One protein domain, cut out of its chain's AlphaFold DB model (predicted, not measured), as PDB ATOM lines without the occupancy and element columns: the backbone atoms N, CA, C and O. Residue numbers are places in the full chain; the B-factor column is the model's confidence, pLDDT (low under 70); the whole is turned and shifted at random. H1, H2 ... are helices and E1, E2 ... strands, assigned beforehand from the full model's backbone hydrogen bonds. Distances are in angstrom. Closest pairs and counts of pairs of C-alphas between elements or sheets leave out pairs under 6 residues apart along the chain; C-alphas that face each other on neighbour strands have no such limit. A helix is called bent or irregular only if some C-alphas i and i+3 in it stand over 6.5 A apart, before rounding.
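This is residues 41 to 115 of the 151 residues of an uncharacterized protein of bacterium ADurb.Bin374 (UniProt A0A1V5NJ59). One long, nearly straight helix, H1, makes the length of this domain, and after it the chain folds back as a slender hairpin, E1 and E2, set beside the later part of H1. The near strand E1 comes alongside residues 70 to 79 of H1, while residues 41 to 59 of the helix stick out free as an arm. The printed part has 75 residues, with one named helix and two named strands in the order H1, E1, E2; the strands form one antiparallel sheet in the order E1 - E2, and the class is mostly helix. The whole is extended, with a radius of gyration of the C-alphas of 18.8 A and spans of 66 by 21 by 11 A.

Start at Thr 41 and read along H1, residues 41 to 85, where every O i to N i+4 pair is within hydrogen-bond range. A tight link of 5 residues leads to E1, residues 91 to 94. Look there for the closest C-alphas of H1 and E1, those of Asp 75 and Trp 93, 6.5 A apart. A long link of 14 residues then leads to E2, residues 109 to 112. E1 and E2 are a hairpin, antiparallel neighbours with 141 degrees between their directions. Check N 92 and O 111, at 2.8 A, and N 94 and O 109, at 2.9 A, both within hydrogen-bond range. The C-alphas of Arg 91 and Arg 112 face each other at 4.3 A. H1 and E2 are apart. Within the long link, residues 97 to 98 pair with residues 105 to 106, antiparallel.

Find C-alpha 41 at (30.435, 32.261, -6.400); from there H1 runs 65.1 A to C-alpha 85 at (58.854, 5.570, 45.734). H1 is neither bent nor irregular. E1 begins at C-alpha 91 and measures 9.3 A to C-alpha 94. E2 measures 9.8 A from C-alpha 109 to C-alpha 112, which you find at (50.463, -0.840, 31.346).

The two C-alphas farthest apart are those of Thr 41 and Gly 86, at 66.2 A, and the outline is a rod. Without the free residues 41 to 59, the body of 56 residues spans 40 by 24 by 11 A. The printed part has no cut. Its mean pLDDT is 73.0; look for values under 70 at 19 residues, among them 86 to 90, 100 to 104 and 114 to 115.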
ATOM      1  N   THR A  41      30.836  33.318  -7.338       76.75
ATOM      2  CA  THR A  41      30.435  32.261  -6.400       76.75
ATOM      3  C   THR A  41      31.448  31.115  -6.393       76.75
ATOM      4  O   THR A  41      31.741  30.559  -5.329       76.75
ATOM      5  N   ARG A  42      32.040  30.778  -7.551       76.81
ATOM      6  CA  ARG A  42      33.132  29.789  -7.647       76.81
ATOM      7  C   ARG A  42      34.387  30.271  -6.925       76.81
ATOM      8  O   ARG A  42      34.954  29.511  -6.138       76.81
ATOM      9  N   VAL A  43      34.772  31.534  -7.120       74.00
ATOM     10  CA  VAL A  43      35.915  32.150  -6.428       74.00
ATOM     11  C   VAL A  43      35.681  32.160  -4.915       74.00
ATOM     12  O   VAL A  43      36.522  31.655  -4.166       74.00
ATOM     13  N   LYS A  44      34.507  32.605  -4.446       75.06
ATOM     14  CA  LYS A  44      34.148  32.597  -3.016       75.06
ATOM     15  C   LYS A  44      34.209  31.187  -2.423       75.06
ATOM     16  O   LYS A  44      34.787  30.996  -1.352       75.06
ATOM     17  N   ARG A  45      33.680  30.175  -3.122       78.69
ATOM     18  CA  ARG A  45      33.750  28.765  -2.688       78.69
ATOM     19  C   ARG A  45      35.192  28.255  -2.618       78.69
ATOM     20  O   ARG A  45      35.549  27.604  -1.634       78.69
ATOM     21  N   ALA A  46      36.028  28.577  -3.602       75.00
ATOM     22  CA  ALA A  46      37.435  28.179  -3.620       75.00
ATOM     23  C   ALA A  46      38.228  28.825  -2.471       75.00
ATOM     24  O   ALA A  46      38.964  28.134  -1.757       75.00
ATOM     25  N   VAL A  47      38.029  30.124  -2.233       72.88
ATOM     26  CA  VAL A  47      38.645  30.859  -1.118       72.88
ATOM     27  C   VAL A  47      38.189  30.278   0.222       72.88
ATOM     28  O   VAL A  47      39.026  29.906   1.048       72.88
ATOM     29  N   LYS A  48      36.881  30.074   0.410       79.06
ATOM     30  CA  LYS A  48      36.312  29.448   1.614       79.06
ATOM     31  C   LYS A  48      36.892  28.056   1.866       79.06
ATOM     32  O   LYS A  48      37.236  27.720   3.001       79.06
ATOM     33  N   HIS A  49      37.055  27.247   0.820       74.56
ATOM     34  CA  HIS A  49      37.651  25.917   0.937       74.56
ATOM     35  C   HIS A  49      39.125  25.982   1.369       74.56
ATOM     36  O   HIS A  49      39.530  25.260   2.287       74.56
ATOM     37  N   LYS A  50      39.917  26.890   0.779       73.44
ATOM     38  CA  LYS A  50      41.319  27.119   1.171       73.44
ATOM     39  C   LYS A  50      41.429  27.570   2.632       73.44
ATOM     40  O   LYS A  50      42.247  27.018   3.374       73.44
ATOM     41  N   ILE A  51      40.572  28.494   3.071       72.56
ATOM     42  CA  ILE A  51      40.508  28.954   4.468       72.56
ATOM     43  C   ILE A  51      40.156  27.787   5.402       72.56
ATOM     44  O   ILE A  51      40.869  27.542   6.376       72.56
ATOM     45  N   LYS A  52      39.133  26.989   5.070       76.62
ATOM     46  CA  LYS A  52      38.725  25.811   5.860       76.62
ATOM     47  C   LYS A  52      39.859  24.790   6.001       76.62
ATOM     48  O   LYS A  52      40.028  24.204   7.072       76.62
ATOM     49  N   MET A  53      40.652  24.575   4.951       74.38
ATOM     50  CA  MET A  53      41.803  23.665   5.000       74.38
ATOM     51  C   MET A  53      42.948  24.213   5.854       74.38
ATOM     52  O   MET A  53      43.509  23.463   6.659       74.38
ATOM     53  N   LYS A  54      43.254  25.511   5.749       69.00
ATOM     54  CA  LYS A  54      44.241  26.168   6.619       69.00
ATOM     55  C   LYS A  54      43.811  26.113   8.089       69.00
ATOM     56  O   LYS A  54      44.582  25.643   8.922       69.00
ATOM     57  N   ALA A  55      42.559  26.449   8.396       69.38
ATOM     58  CA  ALA A  55      42.012  26.381   9.753       69.38
ATOM     59  C   ALA A  55      42.086  24.962  10.349       69.38
ATOM     60  O   ALA A  55      42.466  24.785  11.506       69.38
ATOM     61  N   LYS A  56      41.796  23.922   9.553       76.00
ATOM     62  CA  LYS A  56      41.959  22.521   9.980       76.00
ATOM     63  C   LYS A  56      43.415  22.170  10.296       76.00
ATOM     64  O   LYS A  56      43.653  21.464  11.276       76.00
ATOM     65  N   LYS A  57      44.380  22.634   9.493       77.25
ATOM     66  CA  LYS A  57      45.816  22.420   9.757       77.25
ATOM     67  C   LYS A  57      46.245  23.102  11.056       77.25
ATOM     68  O   LYS A  57      46.875  22.449  11.883       77.25
ATOM     69  N   VAL A  58      45.829  24.352  11.268       68.94
ATOM     70  CA  VAL A  58      46.120  25.106  12.497       68.94
ATOM     71  C   VAL A  58      45.523  24.409  13.719       68.94
ATOM     72  O   VAL A  58      46.251  24.108  14.659       68.94
ATOM     73  N   ARG A  59      44.235  24.034  13.687       72.25
ATOM     74  CA  ARG A  59      43.600  23.293  14.794       72.25
ATOM     75  C   ARG A  59      44.342  21.994  15.124       72.25
ATOM     76  O   ARG A  59      44.565  21.698  16.292       72.25
ATOM     77  N   ARG A  60      44.767  21.230  14.112       75.88
ATOM     78  CA  ARG A  60      45.559  20.002  14.318       75.88
ATOM     79  C   ARG A  60      46.930  20.289  14.927       75.88
ATOM     80  O   ARG A  60      47.368  19.518  15.776       75.88
ATOM     81  N   ALA A  61      47.596  21.360  14.504       73.00
ATOM     82  CA  ALA A  61      48.877  21.772  15.069       73.00
ATOM     83  C   ALA A  61      48.731  22.143  16.552       73.00
ATOM     84  O   ALA A  61      49.461  21.604  17.378       73.00
ATOM     85  N   VAL A  62      47.718  22.939  16.907       72.88
ATOM     86  CA  VAL A  62      47.419  23.305  18.304       72.88
ATOM     87  C   VAL A  62      47.163  22.065  19.165       72.88
ATOM     88  O   VAL A  62      47.749  21.927  20.237       72.88
ATOM     89  N   VAL A  63      46.349  21.116  18.686       77.50
ATOM     90  CA  VAL A  63      46.083  19.861  19.414       77.50
ATOM     91  C   VAL A  63      47.363  19.039  19.598       77.50
ATOM     92  O   VAL A  63      47.608  18.535  20.694       77.50
ATOM     93  N   ARG A  64      48.218  18.939  18.569       76.44
ATOM     94  CA  ARG A  64      49.514  18.240  18.669       76.44
ATOM     95  C   ARG A  64      50.424  18.871  19.722       76.44
ATOM     96  O   ARG A  64      51.024  18.133  20.506       76.44
ATOM     97  N   THR A  65      50.499  20.201  19.761       71.31
ATOM     98  CA  THR A  65      51.282  20.937  20.762       71.31
ATOM     99  C   THR A  65      50.721  20.713  22.165       71.31
ATOM    100  O   THR A  65      51.465  20.330  23.066       71.31
ATOM    101  N   GLY A  66      49.402  20.826  22.347       71.19
ATOM    102  CA  GLY A  66      48.753  20.554  23.634       71.19
ATOM    103  C   GLY A  66      48.976  19.119  24.129       71.19
ATOM    104  O   GLY A  66      49.219  18.898  25.316       71.19
ATOM    105  N   CYS A  67      48.964  18.132  23.231       71.88
ATOM    106  CA  CYS A  67      49.297  16.748  23.571       71.88
ATOM    107  C   CYS A  67      50.769  16.559  23.955       71.88
ATOM    108  O   CYS A  67      51.057  15.720  24.804       71.88
ATOM    109  N   ALA A  68      51.700  17.319  23.369       71.75
ATOM    110  CA  ALA A  68      53.111  17.276  23.756       71.75
ATOM    111  C   ALA A  68      53.330  17.819  25.176       71.75
ATOM    112  O   ALA A  68      54.001  17.166  25.972       71.75
ATOM    113  N   ILE A  69      52.696  18.946  25.510       74.44
ATOM    114  CA  ILE A  69      52.784  19.558  26.844       74.44
ATOM    115  C   ILE A  69      52.222  18.611  27.910       74.44
ATOM    116  O   ILE A  69      52.894  18.318  28.898       74.44
ATOM    117  N   LYS A  70      51.019  18.061  27.685       74.62
ATOM    118  CA  LYS A  70      50.407  17.095  28.617       74.62
ATOM    119  C   LYS A  70      51.287  15.866  28.835       74.62
ATOM    120  O   LYS A  70      51.365  15.376  29.955       74.62
ATOM    121  N   ASN A  71      51.968  15.394  27.794       78.69
ATOM    122  CA  ASN A  71      52.920  14.298  27.930       78.69
ATOM    123  C   ASN A  71      54.107  14.647  28.810       78.69
ATOM    124  O   ASN A  71      54.415  13.872  29.704       78.69
ATOM    125  N   GLY A  72      54.726  15.811  28.594       71.44
ATOM    126  CA  GLY A  72      55.841  16.261  29.424       71.44
ATOM    127  C   GLY A  72      55.473  16.308  30.908       71.44
ATOM    128  O   GLY A  72      56.236  15.821  31.735       71.44
ATOM    129  N   ILE A  73      54.274  16.806  31.230       75.12
ATOM    130  CA  ILE A  73      53.763  16.885  32.610       75.12
ATOM    131  C   ILE A  73      53.492  15.493  33.197       75.12
ATOM    132  O   ILE A  73      53.843  15.215  34.340       75.12
ATOM    133  N   MET A  74      52.855  14.596  32.442       74.94
ATOM    134  CA  MET A  74      52.540  13.265  32.967       74.94
ATOM    135  C   MET A  74      53.787  12.384  33.092       74.94
ATOM    136  O   MET A  74      53.923  11.668  34.083       74.94
ATOM    137  N   ASP A  75      54.727  12.472  32.151       74.38
ATOM    138  CA  ASP A  75      55.996  11.746  32.226       74.38
ATOM    139  C   ASP A  75      56.886  12.283  33.354       74.38
ATOM    140  O   ASP A  75      57.526  11.490  34.052       74.38
ATOM    141  N   SER A  76      56.906  13.602  33.591       67.38
ATOM    142  CA  SER A  76      57.635  14.182  34.724       67.38
ATOM    143  C   SER A  76      57.029  13.750  36.059       67.38
ATOM    144  O   SER A  76      57.774  13.327  36.942       67.38
ATOM    145  N   ALA A  77      55.698  13.731  36.183       73.44
ATOM    146  CA  ALA A  77      55.011  13.241  37.377       73.44
ATOM    147  C   ALA A  77      55.302  11.754  37.650       73.44
ATOM    148  O   ALA A  77      55.558  11.369  38.791       73.44
ATOM    149  N   VAL A  78      55.324  10.906  36.615       72.44
ATOM    150  CA  VAL A  78      55.654   9.473  36.755       72.44
ATOM    151  C   VAL A  78      57.110   9.276  37.147       72.44
ATOM    152  O   VAL A  78      57.393   8.464  38.029       72.44
ATOM    153  N   LYS A  79      58.035  10.020  36.530       70.31
ATOM    154  CA  LYS A  79      59.463   9.964  36.871       70.31
ATOM    155  C   LYS A  79      59.722  10.454  38.294       70.31
ATOM    156  O   LYS A  79      60.433   9.778  39.029       70.31
ATOM    157  N   ALA A  80      59.124  11.573  38.699       69.75
ATOM    158  CA  ALA A  80      59.230  12.090  40.061       69.75
ATOM    159  C   ALA A  80      58.674  11.081  41.072       69.75
ATOM    160  O   ALA A  80      59.361  10.709  42.022       69.75
ATOM    161  N   LYS A  81      57.481  10.530  40.811       68.00
ATOM    162  CA  LYS A  81      56.873   9.515  41.678       68.00
ATOM    163  C   LYS A  81      57.715   8.242  41.755       68.00
ATOM    164  O   LYS A  81      57.855   7.681  42.837       68.00
ATOM    165  N   SER A  82      58.318   7.809  40.647       66.06
ATOM    166  CA  SER A  82      59.228   6.657  40.610       66.06
ATOM    167  C   SER A  82      60.524   6.899  41.388       66.06
ATOM    168  O   SER A  82      61.022   5.953  41.989       66.06
ATOM    169  N   LYS A  83      61.057   8.129  41.392       70.62
ATOM    170  CA  LYS A  83      62.235   8.499  42.192       70.62
ATOM    171  C   LYS A  83      61.921   8.509  43.688       70.62
ATOM    172  O   LYS A  83      62.695   7.964  44.457       70.62
ATOM    173  N   ILE A  84      60.765   9.052  44.077       70.38
ATOM    174  CA  ILE A  84      60.339   9.117  45.485       70.38
ATOM    175  C   ILE A  84      60.010   7.723  46.033       70.38
ATOM    176  O   ILE A  84      60.385   7.384  47.145       70.38
ATOM    177  N   THR A  85      59.302   6.893  45.258       72.81
ATOM    178  CA  THR A  85      58.854   5.570  45.734       72.81
ATOM    179  C   THR A  85      59.844   4.434  45.473       72.81
ATOM    180  O   THR A  85      59.576   3.311  45.895       72.81
ATOM    181  N   GLY A  86      60.931   4.665  44.724       64.38
ATOM    182  CA  GLY A  86      61.924   3.645  44.343       64.38
ATOM    183  C   GLY A  86      61.389   2.508  43.455       64.38
ATOM    184  O   GLY A  86      62.131   1.615  43.049       64.38
ATOM    185  N   LYS A  87      60.091   2.510  43.126       69.88
ATOM    186  CA  LYS A  87      59.406   1.433  42.405       69.88
ATOM    187  C   LYS A  87      59.295   1.773  40.924       69.88
ATOM    188  O   LYS A  87      58.843   2.854  40.553       69.88
ATOM    189  N   LYS A  88      59.644   0.807  40.064       65.12
ATOM    190  CA  LYS A  88      59.498   0.939  38.604       65.12
ATOM    191  C   LYS A  88      58.030   1.223  38.234       65.12
ATOM    192  O   LYS A  88      57.127   0.559  38.761       65.12
ATOM    193  N   PRO A  89      57.762   2.166  37.314       67.12
ATOM    194  CA  PRO A  89      56.403   2.552  36.964       67.12
ATOM    195  C   PRO A  89      55.664   1.396  36.279       67.12
ATOM    196  O   PRO A  89      56.051   0.915  35.217       67.12
ATOM    197  N   LYS A  90      54.553   0.952  36.882       69.44
ATOM    198  CA  LYS A  90      53.688  -0.112  36.330       69.44
ATOM    199  C   LYS A  90      52.914   0.342  35.083       69.44
ATOM    200  O   LYS A  90      52.428  -0.489  34.311       69.44
ATOM    201  N   ARG A  91      52.749   1.655  34.906       71.88
ATOM    202  CA  ARG A  91      52.023   2.282  33.796       71.88
ATOM    203  C   ARG A  91      52.834   3.461  33.267       71.88
ATOM    204  O   ARG A  91      53.365   4.234  34.056       71.88
ATOM    205  N   VAL A  92      52.908   3.578  31.948       78.94
ATOM    206  CA  VAL A  92      53.526   4.698  31.231       78.94
ATOM    207  C   VAL A  92      52.418   5.466  30.531       78.94
ATOM    208  O   VAL A  92      51.456   4.876  30.028       78.94
ATOM    209  N   TRP A  93      52.528   6.786  30.528       78.81
ATOM    210  CA  TRP A  93      51.595   7.629  29.808       78.81
ATOM    211  C   TRP A  93      51.929   7.617  28.311       78.81
ATOM    212  O   TRP A  93      53.041   7.934  27.901       78.81
ATOM    213  N   VAL A  94      50.975   7.225  27.467       80.00
ATOM    214  CA  VAL A  94      51.159   7.203  26.010       80.00
ATOM    215  C   VAL A  94      50.638   8.499  25.415       80.00
ATOM    216  O   VAL A  94      49.491   8.888  25.649       80.00
ATOM    217  N   LYS A  95      51.471   9.139  24.587       83.31
ATOM    218  CA  LYS A  95      51.106  10.368  23.881       83.31
ATOM    219  C   LYS A  95      49.897  10.167  22.982       83.31
ATOM    220  O   LYS A  95      49.877   9.278  22.129       83.31
ATOM    221  N   GLY A  96      48.918  11.055  23.132       81.81
ATOM    222  CA  GLY A  96      47.834  11.171  22.167       81.81
ATOM    223  C   GLY A  96      48.382  11.583  20.802       81.81
ATOM    224  O   GLY A  96      49.194  12.506  20.710       81.81
ATOM    225  N   HIS A  97      47.980  10.884  19.748       78.69
ATOM    226  CA  HIS A  97      48.443  11.159  18.393       78.69
ATOM    227  C   HIS A  97      47.302  11.000  17.388       78.69
ATOM    228  O   HIS A  97      46.334  10.271  17.602       78.69
ATOM    229  N   TYR A  98      47.427  11.699  16.263       72.12
ATOM    230  CA  TYR A  98      46.622  11.407  15.083       72.12
ATOM    231  C   TYR A  98      47.242  10.208  14.373       72.12
ATOM    232  O   TYR A  98      48.436  10.248  14.074       72.12
ATOM    233  N   LYS A  99      46.450   9.176  14.072       75.75
ATOM    234  CA  LYS A  99      46.910   8.080  13.212       75.75
ATOM    235  C   LYS A  99      47.198   8.642  11.816       75.75
ATOM    236  O   LYS A  99      46.407   9.435  11.297       75.75
ATOM    237  N   THR A 100      48.330   8.269  11.225       58.00
ATOM    238  CA  THR A 100      48.713   8.702   9.876       58.00
ATOM    239  C   THR A 100      47.568   8.382   8.905       58.00
ATOM    240  O   THR A 100      46.984   7.305   8.971       58.00
ATOM    241  N   HIS A 101      47.183   9.359   8.078       60.75
ATOM    242  CA  HIS A 101      46.034   9.318   7.151       60.75
ATOM    243  C   HIS A 101      44.620   9.302   7.764       60.75
ATOM    244  O   HIS A 101      43.651   9.443   7.020       60.75
ATOM    245  N   ASN A 102      44.457   9.256   9.092       63.12
ATOM    246  CA  ASN A 102      43.137   9.308   9.723       63.12
ATOM    247  C   ASN A 102      42.807  10.700  10.309       63.12
ATOM    248  O   ASN A 102      43.678  11.453  10.754       63.12
ATOM    249  N   LYS A 103      41.520  11.069  10.312       67.31
ATOM    250  CA  LYS A 103      41.008  12.301  10.943       67.31
ATOM    251  C   LYS A 103      40.798  12.139  12.452       67.31
ATOM    252  O   LYS A 103      40.671  13.148  13.144       67.31
ATOM    253  N   HIS A 104      40.772  10.902  12.946       69.88
ATOM    254  CA  HIS A 104      40.548  10.594  14.354       69.88
ATOM    255  C   HIS A 104      41.813  10.822  15.193       69.88
ATOM    256  O   HIS A 104      42.902  10.343  14.867       69.88
ATOM    257  N   HIS A 105      41.651  11.591  16.271       73.75
ATOM    258  CA  HIS A 105      42.681  11.843  17.272       73.75
ATOM    259  C   HIS A 105      42.544  10.833  18.407       73.75
ATOM    260  O   HIS A 105      41.528  10.830  19.107       73.75
ATOM    261  N   THR A 106      43.575  10.030  18.639       79.50
ATOM    262  CA  THR A 106      43.626   9.181  19.826       79.50
ATOM    263  C   THR A 106      44.073  10.034  21.004       79.50
ATOM    264  O   THR A 106      45.147  10.633  20.971       79.50
ATOM    265  N   LYS A 107      43.247  10.118  22.050       77.81
ATOM    266  CA  LYS A 107      43.622  10.803  23.293       77.81
ATOM    267  C   LYS A 107      44.761  10.043  23.983       77.81
ATOM    268  O   LYS A 107      44.866   8.822  23.867       77.81
ATOM    269  N   GLY A 108      45.622  10.782  24.685       79.06
ATOM    270  CA  GLY A 108      46.646  10.164  25.524       79.06
ATOM    271  C   GLY A 108      45.990   9.307  26.604       79.06
ATOM    272  O   GLY A 108      44.906   9.650  27.082       79.06
ATOM    273  N   HIS A 109      46.606   8.178  26.928       82.56
ATOM    274  CA  HIS A 109      46.078   7.237  27.910       82.56
ATOM    275  C   HIS A 109      47.209   6.531  28.653       82.56
ATOM    276  O   HIS A 109      48.324   6.382  28.149       82.56
ATOM    277  N   TRP A 110      46.905   6.056  29.857       78.50
ATOM    278  CA  TRP A 110      47.811   5.215  30.624       78.50
ATOM    279  C   TRP A 110      47.881   3.826  30.003       78.50
ATOM    280  O   TRP A 110      46.877   3.116  29.943       78.50
ATOM    281  N   ARG A 111      49.075   3.406  29.592       80.62
ATOM    282  CA  ARG A 111      49.333   2.045  29.128       80.62
ATOM    283  C   ARG A 111      50.106   1.288  30.193       80.62
ATOM    284  O   ARG A 111      51.078   1.789  30.754       80.62
ATOM    285  N   ARG A 112      49.692   0.055  30.478       79.06
ATOM    286  CA  ARG A 112      50.463  -0.840  31.346       79.06
ATOM    287  C   ARG A 112      51.771  -1.208  30.646       79.06
ATOM    288  O   ARG A 112      51.746  -1.610  29.483       79.06
ATOM    289  N   VAL A 113      52.893  -1.094  31.353       71.69
ATOM    290  CA  VAL A 113      54.165  -1.642  30.868       71.69
ATOM    291  C   VAL A 113      54.002  -3.158  30.905       71.69
ATOM    292  O   VAL A 113      53.916  -3.739  31.988       71.69
ATOM    293  N   LYS A 114      53.836  -3.802  29.741       63.31
ATOM    294  CA  LYS A 114      53.830  -5.267  29.683       63.31
ATOM    295  C   LYS A 114      55.192  -5.733  30.200       63.31
ATOM    296  O   LYS A 114      56.218  -5.347  29.648       63.31
ATOM    297  N   ARG A 115      55.196  -6.555  31.253       56.31
ATOM    298  CA  ARG A 115      56.317  -7.467  31.503       56.31
ATOM    299  C   ARG A 115      56.397  -8.357  30.264       56.31
ATOM    300  O   ARG A 115      55.350  -8.807  29.800       56.31
TER     301      ARG A 115